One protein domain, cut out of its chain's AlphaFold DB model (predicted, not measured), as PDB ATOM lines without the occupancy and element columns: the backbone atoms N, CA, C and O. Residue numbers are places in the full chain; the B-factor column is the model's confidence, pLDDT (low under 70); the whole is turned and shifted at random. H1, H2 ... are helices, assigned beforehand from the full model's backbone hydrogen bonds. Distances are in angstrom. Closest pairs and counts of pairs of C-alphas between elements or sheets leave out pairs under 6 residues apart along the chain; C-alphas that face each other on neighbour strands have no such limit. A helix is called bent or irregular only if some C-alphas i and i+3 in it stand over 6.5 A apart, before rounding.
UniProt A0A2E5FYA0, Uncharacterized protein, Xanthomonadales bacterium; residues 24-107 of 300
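Overview. This is residues 24 to 107 of the 300 residues of an uncharacterized protein of Xanthomonadales bacterium (UniProt A0A2E5FYA0). A long helix, H2, makes most of the length; near its last end H3 folds back and H4 crosses it, while H1 is set off near its first end, touching no helix. The printed part has 84 residues with four named helices, H1 to H4 in order, and no named strand: all helix. It is extended, with a radius of gyration of the C-alphas of 19.1 A, and elongated, spanning 57 by 30 by 19 A.

Arrangement. H1, residues 24 to 36, and H2, residues 44 to 75, are apart. H3, residues 78 to 88, is close to H2 but not clearly touching, the closest C-alphas, of Arg 73 and Phe 81, being 6.0 A apart; they run opposite ways at a shallow tilt of 19 degrees. H4, residues 92 to 107, touches H2 at residues 62 to 70 alone, about perpendicular at 80 degrees; the closest C-alphas, of Gly 66 and Met 99, are 4.1 A apart. With residues 92 to 95 alone, H4 only just touches H3, with 3 pairs of C-alphas within 8 A, and only at the corner; the closest C-alphas, of Leu 85 and Gly 92, are 7.0 A apart. Every O i to N i+4 pair is within hydrogen-bond range in H1 and H3, against 26 of 28 in H2 and 11 of 12 in H4.

Along the chain. H1 begins at C-alpha 24 (141.264, 72.693, 273.266) and measures 18.2 A, H2 46.3 A, H3 15.2 A and H4 24.4 A, from first to last C-alpha. H4 ends at C-alpha 107 (104.764, 99.990, 301.761) and is irregular: C-alphas 104 and 107 are 7.3 A apart.

Size, cuts and confidence. The C-alphas farthest apart, of Thr 24 and Thr 77, are 58.0 A apart. Residues 48 to 58, in H2, stand free. The printed part has no cut, no link is long, and no printed residue is under 70 in pLDDT.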
ATOM      1  N   THR A  24     142.626  72.450 273.766       93.31
ATOM      2  CA  THR A  24     141.264  72.693 273.266       93.31
ATOM      3  C   THR A  24     140.375  73.293 274.360       93.31
ATOM      4  O   THR A  24     139.700  74.297 274.133       93.31
ATOM      5  N   VAL A  25     140.401  72.740 275.579       91.69
ATOM      6  CA  VAL A  25     139.646  73.285 276.722       91.69
ATOM      7  C   VAL A  25     140.096  74.708 277.056       91.69
ATOM      8  O   VAL A  25     139.256  75.582 277.264       91.69
ATOM      9  N   ARG A  26     141.406  74.975 277.063       90.81
ATOM     10  CA  ARG A  26     141.948  76.313 277.342       90.81
ATOM     11  C   ARG A  26     141.507  77.336 276.291       90.81
ATOM     12  O   ARG A  26     141.131  78.450 276.657       90.81
ATOM     13  N   GLN A  27     141.538  76.969 275.011       92.56
ATOM     14  CA  GLN A  27     141.056  77.823 273.922       92.56
ATOM     15  C   GLN A  27     139.564  78.131 274.086       92.56
ATOM     16  O   GLN A  27     139.183  79.299 274.048       92.56
ATOM     17  N   ASN A  28     138.750  77.113 274.379       92.69
ATOM     18  CA  ASN A  28     137.313  77.282 274.603       92.69
ATOM     19  C   ASN A  28     137.013  78.208 275.792       92.69
ATOM     20  O   ASN A  28     136.167  79.090 275.679       92.69
ATOM     21  N   LEU A  29     137.712  78.044 276.923       91.81
ATOM     22  CA  LEU A  29     137.550  78.926 278.086       91.81
ATOM     23  C   LEU A  29     137.945  80.371 277.759       91.81
ATOM     24  O   LEU A  29     137.229  81.297 278.122       91.81
ATOM     25  N   THR A  30     139.031  80.558 277.005       90.81
ATOM     26  CA  THR A  30     139.474  81.892 276.571       90.81
ATOM     27  C   THR A  30     138.428  82.568 275.682       90.81
ATOM     28  O   THR A  30     138.146  83.751 275.857       90.81
ATOM     29  N   GLU A  31     137.824  81.832 274.744       94.44
ATOM     30  CA  GLU A  31     136.754  82.360 273.889       94.44
ATOM     31  C   GLU A  31     135.500  82.719 274.704       94.44
ATOM     32  O   GLU A  31     134.892  83.768 274.480       94.44
ATOM     33  N   ILE A  32     135.126  81.882 275.679       94.62
ATOM     34  CA  ILE A  32     133.998  82.142 276.585       94.62
ATOM     35  C   ILE A  32     134.237  83.423 277.390       94.62
ATOM     36  O   ILE A  32     133.362  84.290 277.416       94.62
ATOM     37  N   ASP A  33     135.415  83.567 277.994       92.38
ATOM     38  CA  ASP A  33     135.763  84.740 278.797       92.38
ATOM     39  C   ASP A  33     135.816  86.013 277.941       92.38
ATOM     40  O   ASP A  33     135.333  87.057 278.367       92.38
ATOM     41  N   GLN A  34     136.308  85.943 276.700       91.62
ATOM     42  CA  GLN A  34     136.283  87.089 275.780       91.62
ATOM     43  C   GLN A  34     134.865  87.486 275.353       91.62
ATOM     44  O   GLN A  34     134.593  88.664 275.128       91.62
ATOM     45  N   ARG A  35     133.961  86.514 275.199       94.62
ATOM     46  CA  ARG A  35     132.608  86.754 274.680       94.62
ATOM     47  C   ARG A  35     131.605  87.166 275.756       94.62
ATOM     48  O   ARG A  35     130.681  87.919 275.451       94.62
ATOM     49  N   TYR A  36     131.751  86.640 276.971       92.25
ATOM     50  CA  TYR A  36     130.788  86.802 278.067       92.25
ATOM     51  C   TYR A  36     131.401  87.376 279.352       92.25
ATOM     52  O   TYR A  36     130.680  87.603 280.326       92.25
ATOM     53  N   GLY A  37     132.719  87.576 279.386       89.38
ATOM     54  CA  GLY A  37     133.414  88.188 280.509       89.38
ATOM     55  C   GLY A  37     133.118  89.678 280.647       89.38
ATOM     56  O   GLY A  37     132.493  90.314 279.806       89.38
ATOM     57  N   ASP A  38     133.570  90.224 281.767       90.12
ATOM     58  CA  ASP A  38     133.401  91.620 282.169       90.12
ATOM     59  C   ASP A  38     134.753  92.332 282.277       90.12
ATOM     60  O   ASP A  38     134.980  93.102 283.206       90.12
ATOM     61  N   ASP A  39     135.674  92.004 281.364       87.88
ATOM     62  CA  ASP A  39     137.060  92.500 281.323       87.88
ATOM     63  C   ASP A  39     137.879  92.243 282.607       87.88
ATOM     64  O   ASP A  39     138.959  92.800 282.809       87.88
ATOM     65  N   LEU A  40     137.391  91.351 283.471       89.94
ATOM     66  CA  LEU A  40     138.044  90.901 284.695       89.94
ATOM     67  C   LEU A  40     138.338  89.398 284.611       89.94
ATOM     68  O   LEU A  40     137.549  88.659 284.014       89.94
ATOM     69  N   PRO A  41     139.414  88.907 285.260       90.69
ATOM     70  CA  PRO A  41     139.661  87.475 285.375       90.69
ATOM     71  C   PRO A  41     138.444  86.730 285.936       90.69
ATOM     72  O   PRO A  41     137.718  87.245 286.803       90.69
ATOM     73  N   TYR A  42     138.221  85.514 285.438       93.12
ATOM     74  CA  TYR A  42     137.171  84.648 285.955       93.12
ATOM     75  C   TYR A  42     137.412  84.355 287.439       93.12
ATOM     76  O   TYR A  42     138.473  83.872 287.830       93.12
ATOM     77  N   ASP A  43     136.395  84.625 288.253       94.75
ATOM     78  CA  ASP A  43     136.348  84.258 289.663       94.75
ATOM     79  C   ASP A  43     134.959  83.683 289.964       94.75
ATOM     80  O   ASP A  43     133.939  84.341 289.742       94.75
ATOM     81  N   PHE A  44     134.923  82.428 290.419       94.06
ATOM     82  CA  PHE A  44     133.681  81.674 290.601       94.06
ATOM     83  C   PHE A  44     132.747  82.328 291.626       94.06
ATOM     84  O   PHE A  44     131.553  82.481 291.360       94.06
ATOM     85  N   TYR A  45     133.282  82.752 292.772       95.38
ATOM     86  CA  TYR A  45     132.482  83.336 293.847       95.38
ATOM     87  C   TYR A  45     131.936  84.708 293.448       95.38
ATOM     88  O   TYR A  45     130.743  84.958 293.612       95.38
ATOM     89  N   ARG A  46     132.756  85.545 292.805       94.75
ATOM     90  CA  ARG A  46     132.341  86.837 292.245       94.75
ATOM     91  C   ARG A  46     131.212  86.684 291.230       94.75
ATOM     92  O   ARG A  46     130.260  87.466 291.254       94.75
ATOM     93  N   LYS A  47     131.294  85.694 290.330       94.56
ATOM     94  CA  LYS A  47     130.238  85.443 289.333       94.56
ATOM     95  C   LYS A  47     128.942  84.959 289.982       94.56
ATOM     96  O   LYS A  47     127.877  85.398 289.547       94.56
ATOM     97  N   ILE A  48     129.011  84.134 291.028       93.38
ATOM     98  CA  ILE A  48     127.833  83.735 291.814       93.38
ATOM     99  C   ILE A  48     127.197  84.945 292.498       93.38
ATOM    100  O   ILE A  48     126.002  85.170 292.327       93.38
ATOM    101  N   GLU A  49     127.982  85.739 293.224       91.12
ATOM    102  CA  GLU A  49     127.478  86.881 293.995       91.12
ATOM    103  C   GLU A  49     126.851  87.944 293.085       91.12
ATOM    104  O   GLU A  49     125.711  88.355 293.301       91.12
ATOM    105  N   THR A  50     127.533  88.298 291.991       90.44
ATOM    106  CA  THR A  50     127.007  89.249 290.998       90.44
ATOM    107  C   THR A  50     125.707  88.731 290.372       90.44
ATOM    108  O   THR A  50     124.754  89.489 290.196       90.44
ATOM    109  N   SER A  51     125.632  87.432 290.063       89.56
ATOM    110  CA  SER A  51     124.420  86.827 289.493       89.56
ATOM    111  C   SER A  51     123.261  86.810 290.492       89.56
ATOM    112  O   SER A  51     122.124  87.087 290.109       89.56
ATOM    113  N   ALA A  52     123.535  86.521 291.768       83.94
ATOM    114  CA  ALA A  52     122.541  86.568 292.838       83.94
ATOM    115  C   ALA A  52     122.005  87.994 293.035       83.94
ATOM    116  O   ALA A  52     120.789  88.191 293.078       83.94
ATOM    117  N   GLN A  53     122.894  88.993 293.045       84.94
ATOM    118  CA  GLN A  53     122.517  90.402 293.119       84.94
ATOM    119  C   GLN A  53     121.635  90.814 291.935       84.94
ATOM    120  O   GLN A  53     120.549  91.356 292.140       84.94
ATOM    121  N   MET A  54     122.044  90.490 290.701       87.75
ATOM    122  CA  MET A  54     121.248  90.760 289.499       87.75
ATOM    123  C   MET A  54     119.864  90.111 289.576       87.75
ATOM    124  O   MET A  54     118.870  90.729 289.198       87.75
ATOM    125  N   TYR A  55     119.777  88.876 290.074       81.38
ATOM    126  CA  TYR A  55     118.505  88.175 290.227       81.38
ATOM    127  C   TYR A  55     117.582  88.851 291.256       81.38
ATOM    128  O   TYR A  55     116.383  88.988 290.999       81.38
ATOM    129  N   GLY A  56     118.129  89.323 292.380       77.50
ATOM    130  CA  GLY A  56     117.395  90.136 293.356       77.50
ATOM    131  C   GLY A  56     116.911  91.459 292.751       77.50
ATOM    132  O   GLY A  56     115.727  91.799 292.834       77.50
ATOM    133  N   ASP A  57     117.787  92.156 292.022       84.56
ATOM    134  CA  ASP A  57     117.465  93.408 291.330       84.56
ATOM    135  C   ASP A  57     116.334  93.256 290.311       84.56
ATOM    136  O   ASP A  57     115.542  94.184 290.137       84.56
ATOM    137  N   MET A  58     116.171  92.086 289.681       84.12
ATOM    138  CA  MET A  58     115.032  91.840 288.788       84.12
ATOM    139  C   MET A  58     113.683  92.024 289.495       84.12
ATOM    140  O   MET A  58     112.732  92.487 288.863       84.12
ATOM    141  N   GLY A  59     113.576  91.682 290.785       83.06
ATOM    142  CA  GLY A  59     112.373  91.924 291.588       83.06
ATOM    143  C   GLY A  59     112.072  93.417 291.715       83.06
ATOM    144  O   GLY A  59     110.988  93.867 291.337       83.06
ATOM    145  N   ARG A  60     113.075  94.192 292.142       85.44
ATOM    146  CA  ARG A  60     113.007  95.658 292.249       85.44
ATOM    147  C   ARG A  60     112.664  96.318 290.912       85.44
ATOM    148  O   ARG A  60     111.764  97.151 290.845       85.44
ATOM    149  N   MET A  61     113.305  95.896 289.823       89.38
ATOM    150  CA  MET A  61     113.027  96.426 288.482       89.38
ATOM    151  C   MET A  61     111.608  96.108 288.005       89.38
ATOM    152  O   MET A  61     110.989  96.937 287.339       89.38
ATOM    153  N   CYS A  62     111.044  94.952 288.375       88.19
ATOM    154  CA  CYS A  62     109.642  94.644 288.082       88.19
ATOM    155  C   CYS A  62     108.675  95.585 288.818       88.19
ATOM    156  O   CYS A  62     107.669  95.982 288.228       88.19
ATOM    157  N   LEU A  63     108.980  95.970 290.064       88.56
ATOM    158  CA  LEU A  63     108.189  96.962 290.802       88.56
ATOM    159  C   LEU A  63     108.290  98.345 290.161       88.56
ATOM    160  O   LEU A  63     107.261  98.961 289.892       88.56
ATOM    161  N   TYR A  64     109.503  98.802 289.837       91.69
ATOM    162  CA  TYR A  64     109.695 100.083 289.152       91.69
ATOM    163  C   TYR A  64     108.977 100.127 287.802       91.69
ATOM    164  O   TYR A  64     108.325 101.123 287.481       91.69
ATOM    165  N   LEU A  65     109.040  99.044 287.024       93.69
ATOM    166  CA  LEU A  65     108.268  98.922 285.792       93.69
ATOM    167  C   LEU A  65     106.764  99.007 286.081       93.69
ATOM    168  O   LEU A  65     106.056  99.721 285.379       93.69
ATOM    169  N   GLY A  66     106.275  98.336 287.125       94.00
ATOM    170  CA  GLY A  66     104.889  98.437 287.578       94.00
ATOM    171  C   GLY A  66     104.459  99.875 287.885       94.00
ATOM    172  O   GLY A  66     103.423 100.304 287.385       94.00
ATOM    173  N   CYS A  67     105.276 100.642 288.614       94.00
ATOM    174  CA  CYS A  67     105.028 102.062 288.890       94.00
ATOM    175  C   CYS A  67     104.930 102.892 287.603       94.00
ATOM    176  O   CYS A  67     103.979 103.654 287.433       94.00
ATOM    177  N   ASN A  68     105.869 102.709 286.669       96.31
ATOM    178  CA  ASN A  68     105.837 103.399 285.376       96.31
ATOM    179  C   ASN A  68     104.581 103.027 284.574       96.31
ATOM    180  O   ASN A  68     103.941 103.887 283.979       96.31
ATOM    181  N   LEU A  69     104.187 101.750 284.583       97.12
ATOM    182  CA  LEU A  69     102.979 101.291 283.900       97.12
ATOM    183  C   LEU A  69     101.705 101.880 284.512       97.12
ATOM    184  O   LEU A  69     100.790 102.195 283.758       97.12
ATOM    185  N   ILE A  70     101.645 102.060 285.837       96.75
ATOM    186  CA  ILE A  70     100.552 102.792 286.499       96.75
ATOM    187  C   ILE A  70     100.519 104.230 285.995       96.75
ATOM    188  O   ILE A  70      99.478 104.682 285.539       96.75
ATOM    189  N   GLN A  71     101.655 104.926 285.990       97.12
ATOM    190  CA  GLN A  71     101.705 106.307 285.511       97.12
ATOM    191  C   GLN A  71     101.230 106.433 284.060       97.12
ATOM    192  O   GLN A  71     100.366 107.262 283.789       97.12
ATOM    193  N   ILE A  72     101.720 105.589 283.145       97.38
ATOM    194  CA  ILE A  72     101.280 105.602 281.741       97.38
ATOM    195  C   ILE A  72      99.777 105.302 281.651       97.38
ATOM    196  O   ILE A  72      99.065 105.980 280.922       97.38
ATOM    197  N   ARG A  73      99.277 104.312 282.406       96.00
ATOM    198  CA  ARG A  73      97.851 103.940 282.415       96.00
ATOM    199  C   ARG A  73      96.948 105.101 282.833       96.00
ATOM    200  O   ARG A  73      95.880 105.246 282.257       96.00
ATOM    201  N   GLU A  74      97.363 105.876 283.832       96.62
ATOM    202  CA  GLU A  74      96.568 106.984 284.376       96.62
ATOM    203  C   GLU A  74      96.621 108.253 283.509       96.62
ATOM    204  O   GLU A  74      95.701 109.064 283.563       96.62
ATOM    205  N   HIS A  75      97.680 108.446 282.714       97.25
ATOM    206  CA  HIS A  75      97.840 109.644 281.876       97.25
ATOM    207  C   HIS A  75      97.337 109.462 280.440       97.25
ATOM    208  O   HIS A  75      96.992 110.449 279.794       97.25
ATOM    209  N   GLU A  76      97.296 108.229 279.936       97.38
ATOM    210  CA  GLU A  76      97.071 107.940 278.519       97.38
ATOM    211  C   GLU A  76      95.767 107.177 278.259       97.38
ATOM    212  O   GLU A  76      95.158 106.584 279.151       97.38
ATOM    213  N   THR A  77      95.333 107.149 276.997       97.56
ATOM    214  CA  THR A  77      94.161 106.357 276.598       97.56
ATOM    215  C   THR A  77      94.451 104.853 276.634       97.56
ATOM    216  O   THR A  77      95.597 104.413 276.522       97.56
ATOM    217  N   ASP A  78      93.404 104.019 276.700       94.44
ATOM    218  CA  ASP A  78      93.567 102.559 276.619       94.44
ATOM    219  C   ASP A  78      94.281 102.118 275.323       94.44
ATOM    220  O   ASP A  78      95.045 101.150 275.344       94.44
ATOM    221  N   ALA A  79      94.064 102.821 274.203       96.31
ATOM    222  CA  ALA A  79      94.714 102.524 272.925       96.31
ATOM    223  C   ALA A  79      96.221 102.826 272.969       96.31
ATOM    224  O   ALA A  79      97.031 101.978 272.578       96.31
ATOM    225  N   ASP A  80      96.593 103.988 273.506       97.56
ATOM    226  CA  ASP A  80      97.991 104.405 273.650       97.56
ATOM    227  C   ASP A  80      98.730 103.541 274.677       97.56
ATOM    228  O   ASP A  80      99.871 103.132 274.448       97.56
ATOM    229  N   PHE A  81      98.053 103.135 275.755       97.31
ATOM    230  CA  PHE A  81      98.594 102.182 276.720       97.31
ATOM    231  C   PHE A  81      98.891 100.821 276.075       97.31
ATOM    232  O   PHE A  81      99.971 100.263 276.279       97.31
ATOM    233  N   GLN A  82      97.982 100.274 275.253       96.00
ATOM    234  CA  GLN A  82      98.259  99.027 274.523       96.00
ATOM    235  C   GLN A  82      99.430  99.180 273.545       96.00
ATOM    236  O   GLN A  82     100.254  98.271 273.418       96.00
ATOM    237  N   TRP A  83      99.540 100.324 272.869       97.06
ATOM    238  CA  TRP A  83     100.684 100.610 272.009       97.06
ATOM    239  C   TRP A  83     102.000 100.656 272.801       97.06
ATOM    240  O   TRP A  83     102.975 100.015 272.399       97.06
ATOM    241  N   ALA A  84     102.016 101.326 273.957       96.94
ATOM    242  CA  ALA A  84     103.178 101.400 274.840       96.94
ATOM    243  C   ALA A  84     103.605 100.006 275.329       96.94
ATOM    244  O   ALA A  84     104.784  99.663 275.267       96.94
ATOM    245  N   LEU A  85     102.650  99.158 275.722       96.69
ATOM    246  CA  LEU A  85     102.920  97.770 276.106       96.69
ATOM    247  C   LEU A  85     103.592  96.965 274.986       96.69
ATOM    248  O   LEU A  85     104.566  96.252 275.241       96.69
ATOM    249  N   ASN A  86     103.124  97.118 273.745       95.31
ATOM    250  CA  ASN A  86     103.737  96.473 272.584       95.31
ATOM    251  C   ASN A  86     105.169  96.969 272.339       95.31
ATOM    252  O   ASN A  86     106.035  96.171 271.990       95.31
ATOM    253  N   LYS A  87     105.438  98.265 272.549       96.62
ATOM    254  CA  LYS A  87     106.790  98.839 272.434       96.62
ATOM    255  C   LYS A  87     107.739  98.361 273.528       96.62
ATOM    256  O   LYS A  87     108.894  98.080 273.232       96.62
ATOM    257  N   ILE A  88     107.249  98.238 274.759       94.62
ATOM    258  CA  ILE A  88     108.006  97.713 275.905       94.62
ATOM    259  C   ILE A  88     108.239  96.196 275.765       94.62
ATOM    260  O   ILE A  88     109.156  95.648 276.373       94.62
ATOM    261  N   GLY A  89     107.426  95.496 274.966       94.31
ATOM    262  CA  GLY A  89     107.469  94.036 274.845       94.31
ATOM    263  C   GLY A  89     106.809  93.323 276.030       94.31
ATOM    264  O   GLY A  89     107.161  92.190 276.357       94.31
ATOM    265  N   CYS A  90     105.853  93.977 276.699       91.81
ATOM    266  CA  CYS A  90     105.178  93.451 277.881       91.81
ATOM    267  C   CYS A  90     103.723  93.090 277.562       91.81
ATOM    268  O   CYS A  90     102.946  93.924 277.107       91.81
ATOM    269  N   SER A  91     103.319  91.845 277.837       94.38
ATOM    270  CA  SER A  91     101.918  91.446 277.657       94.38
ATOM    271  C   SER A  91     100.999  92.185 278.636       94.38
ATOM    272  O   SER A  91     101.369  92.420 279.788       94.38
ATOM    273  N   GLY A  92      99.748  92.445 278.244       92.31
ATOM    274  CA  GLY A  92      98.766  93.079 279.133       92.31
ATOM    275  C   GLY A  92      98.523  92.322 280.447       92.31
ATOM    276  O   GLY A  92      98.260  92.936 281.479       92.31
ATOM    277  N   ARG A  93      98.649  90.986 280.459       91.06
ATOM    278  CA  ARG A  93      98.546  90.184 281.692       91.06
ATOM    279  C   ARG A  93      99.745  90.409 282.613       91.06
ATOM    280  O   ARG A  93      99.563  90.536 283.821       91.06
ATOM    281  N   THR A  94     100.947  90.453 282.046       89.56
ATOM    282  CA  THR A  94     102.183  90.720 282.789       89.56
ATOM    283  C   THR A  94     102.171  92.136 283.357       89.56
ATOM    284  O   THR A  94     102.432  92.307 284.544       89.56
ATOM    285  N   ALA A  95     101.773  93.121 282.548       93.44
ATOM    286  CA  ALA A  95     101.648  94.513 282.959       93.44
ATOM    287  C   ALA A  95     100.740  94.667 284.184       93.44
ATOM    288  O   ALA A  95     101.166  95.221 285.191       93.44
ATOM    289  N   ARG A  96      99.534  94.079 284.154       92.06
ATOM    290  CA  ARG A  96      98.615  94.104 285.307       92.06
ATOM    291  C   ARG A  96      99.233  93.506 286.569       92.06
ATOM    292  O   ARG A  96      99.057  94.071 287.638       92.06
ATOM    293  N   ARG A  97      99.963  92.391 286.456       90.56
ATOM    294  CA  ARG A  97     100.643  91.776 287.610       90.56
ATOM    295  C   ARG A  97     101.729  92.677 288.188       90.56
ATOM    296  O   ARG A  97     101.838  92.764 289.403       90.56
ATOM    297  N   PHE A  98     102.506  93.355 287.344       91.75
ATOM    298  CA  PHE A  98     103.511  94.311 287.811       91.75
ATOM    299  C   PHE A  98     102.887  95.551 288.441       91.75
ATOM    300  O   PHE A  98     103.354  95.977 289.487       91.75
ATOM    301  N   MET A  99     101.810  96.086 287.867       93.56
ATOM    302  CA  MET A  99     101.065  97.198 288.466       93.56
ATOM    303  C   MET A  99     100.483  96.803 289.832       93.56
ATOM    304  O   MET A  99     100.647  97.530 290.803       93.56
ATOM    305  N   GLN A 100      99.867  95.620 289.939       90.94
ATOM    306  CA  GLN A 100      99.361  95.102 291.215       90.94
ATOM    307  C   GLN A 100     100.478  94.951 292.247       90.94
ATOM    308  O   GLN A 100     100.327  95.424 293.366       90.94
ATOM    309  N   ALA A 101     101.609  94.351 291.864       89.56
ATOM    310  CA  ALA A 101     102.769  94.226 292.740       89.56
ATOM    311  C   ALA A 101     103.297  95.601 293.184       89.56
ATOM    312  O   ALA A 101     103.542  95.803 294.366       89.56
ATOM    313  N   ALA A 102     103.412  96.566 292.272       90.81
ATOM    314  CA  ALA A 102     103.863  97.917 292.595       90.81
ATOM    315  C   ALA A 102     102.983  98.597 293.653       90.81
ATOM    316  O   ALA A 102     103.510  99.216 294.573       90.81
ATOM    317  N   VAL A 103     101.657  98.440 293.566       90.06
ATOM    318  CA  VAL A 103     100.737  98.945 294.596       90.06
ATOM    319  C   VAL A 103     100.919  98.175 295.906       90.06
ATOM    320  O   VAL A 103     101.170  98.795 296.940       90.06
ATOM    321  N   LYS A 104     100.856  96.838 295.848       88.44
ATOM    322  CA  LYS A 104     100.919  95.925 297.003       88.44
ATOM    323  C   LYS A 104     102.179  96.142 297.846       88.44
ATOM    324  O   LYS A 104     102.110  96.286 299.059       88.44
ATOM    325  N   PHE A 105     103.337  96.218 297.193       88.75
ATOM    326  CA  PHE A 105     104.637  96.297 297.861       88.75
ATOM    327  C   PHE A 105     105.149  97.732 298.036       88.75
ATOM    328  O   PHE A 105     106.268  97.924 298.499       88.75
ATOM    329  N   SER A 106     104.339  98.753 297.724       85.62
ATOM    330  CA  SER A 106     104.722 100.166 297.896       85.62
ATOM    331  C   SER A 106     105.105 100.520 299.340       85.62
ATOM    332  O   SER A 106     105.983 101.352 299.555       85.62
ATOM    333  N   LYS A 107     104.479  99.857 300.321       83.19
ATOM    334  CA  LYS A 107     104.764  99.990 301.761       83.19
ATOM    335  C   LYS A 107     105.672  98.887 302.312       83.19
ATOM    336  O   LYS A 107     106.030  98.932 303.481       83.19
TER     337      LYS A 107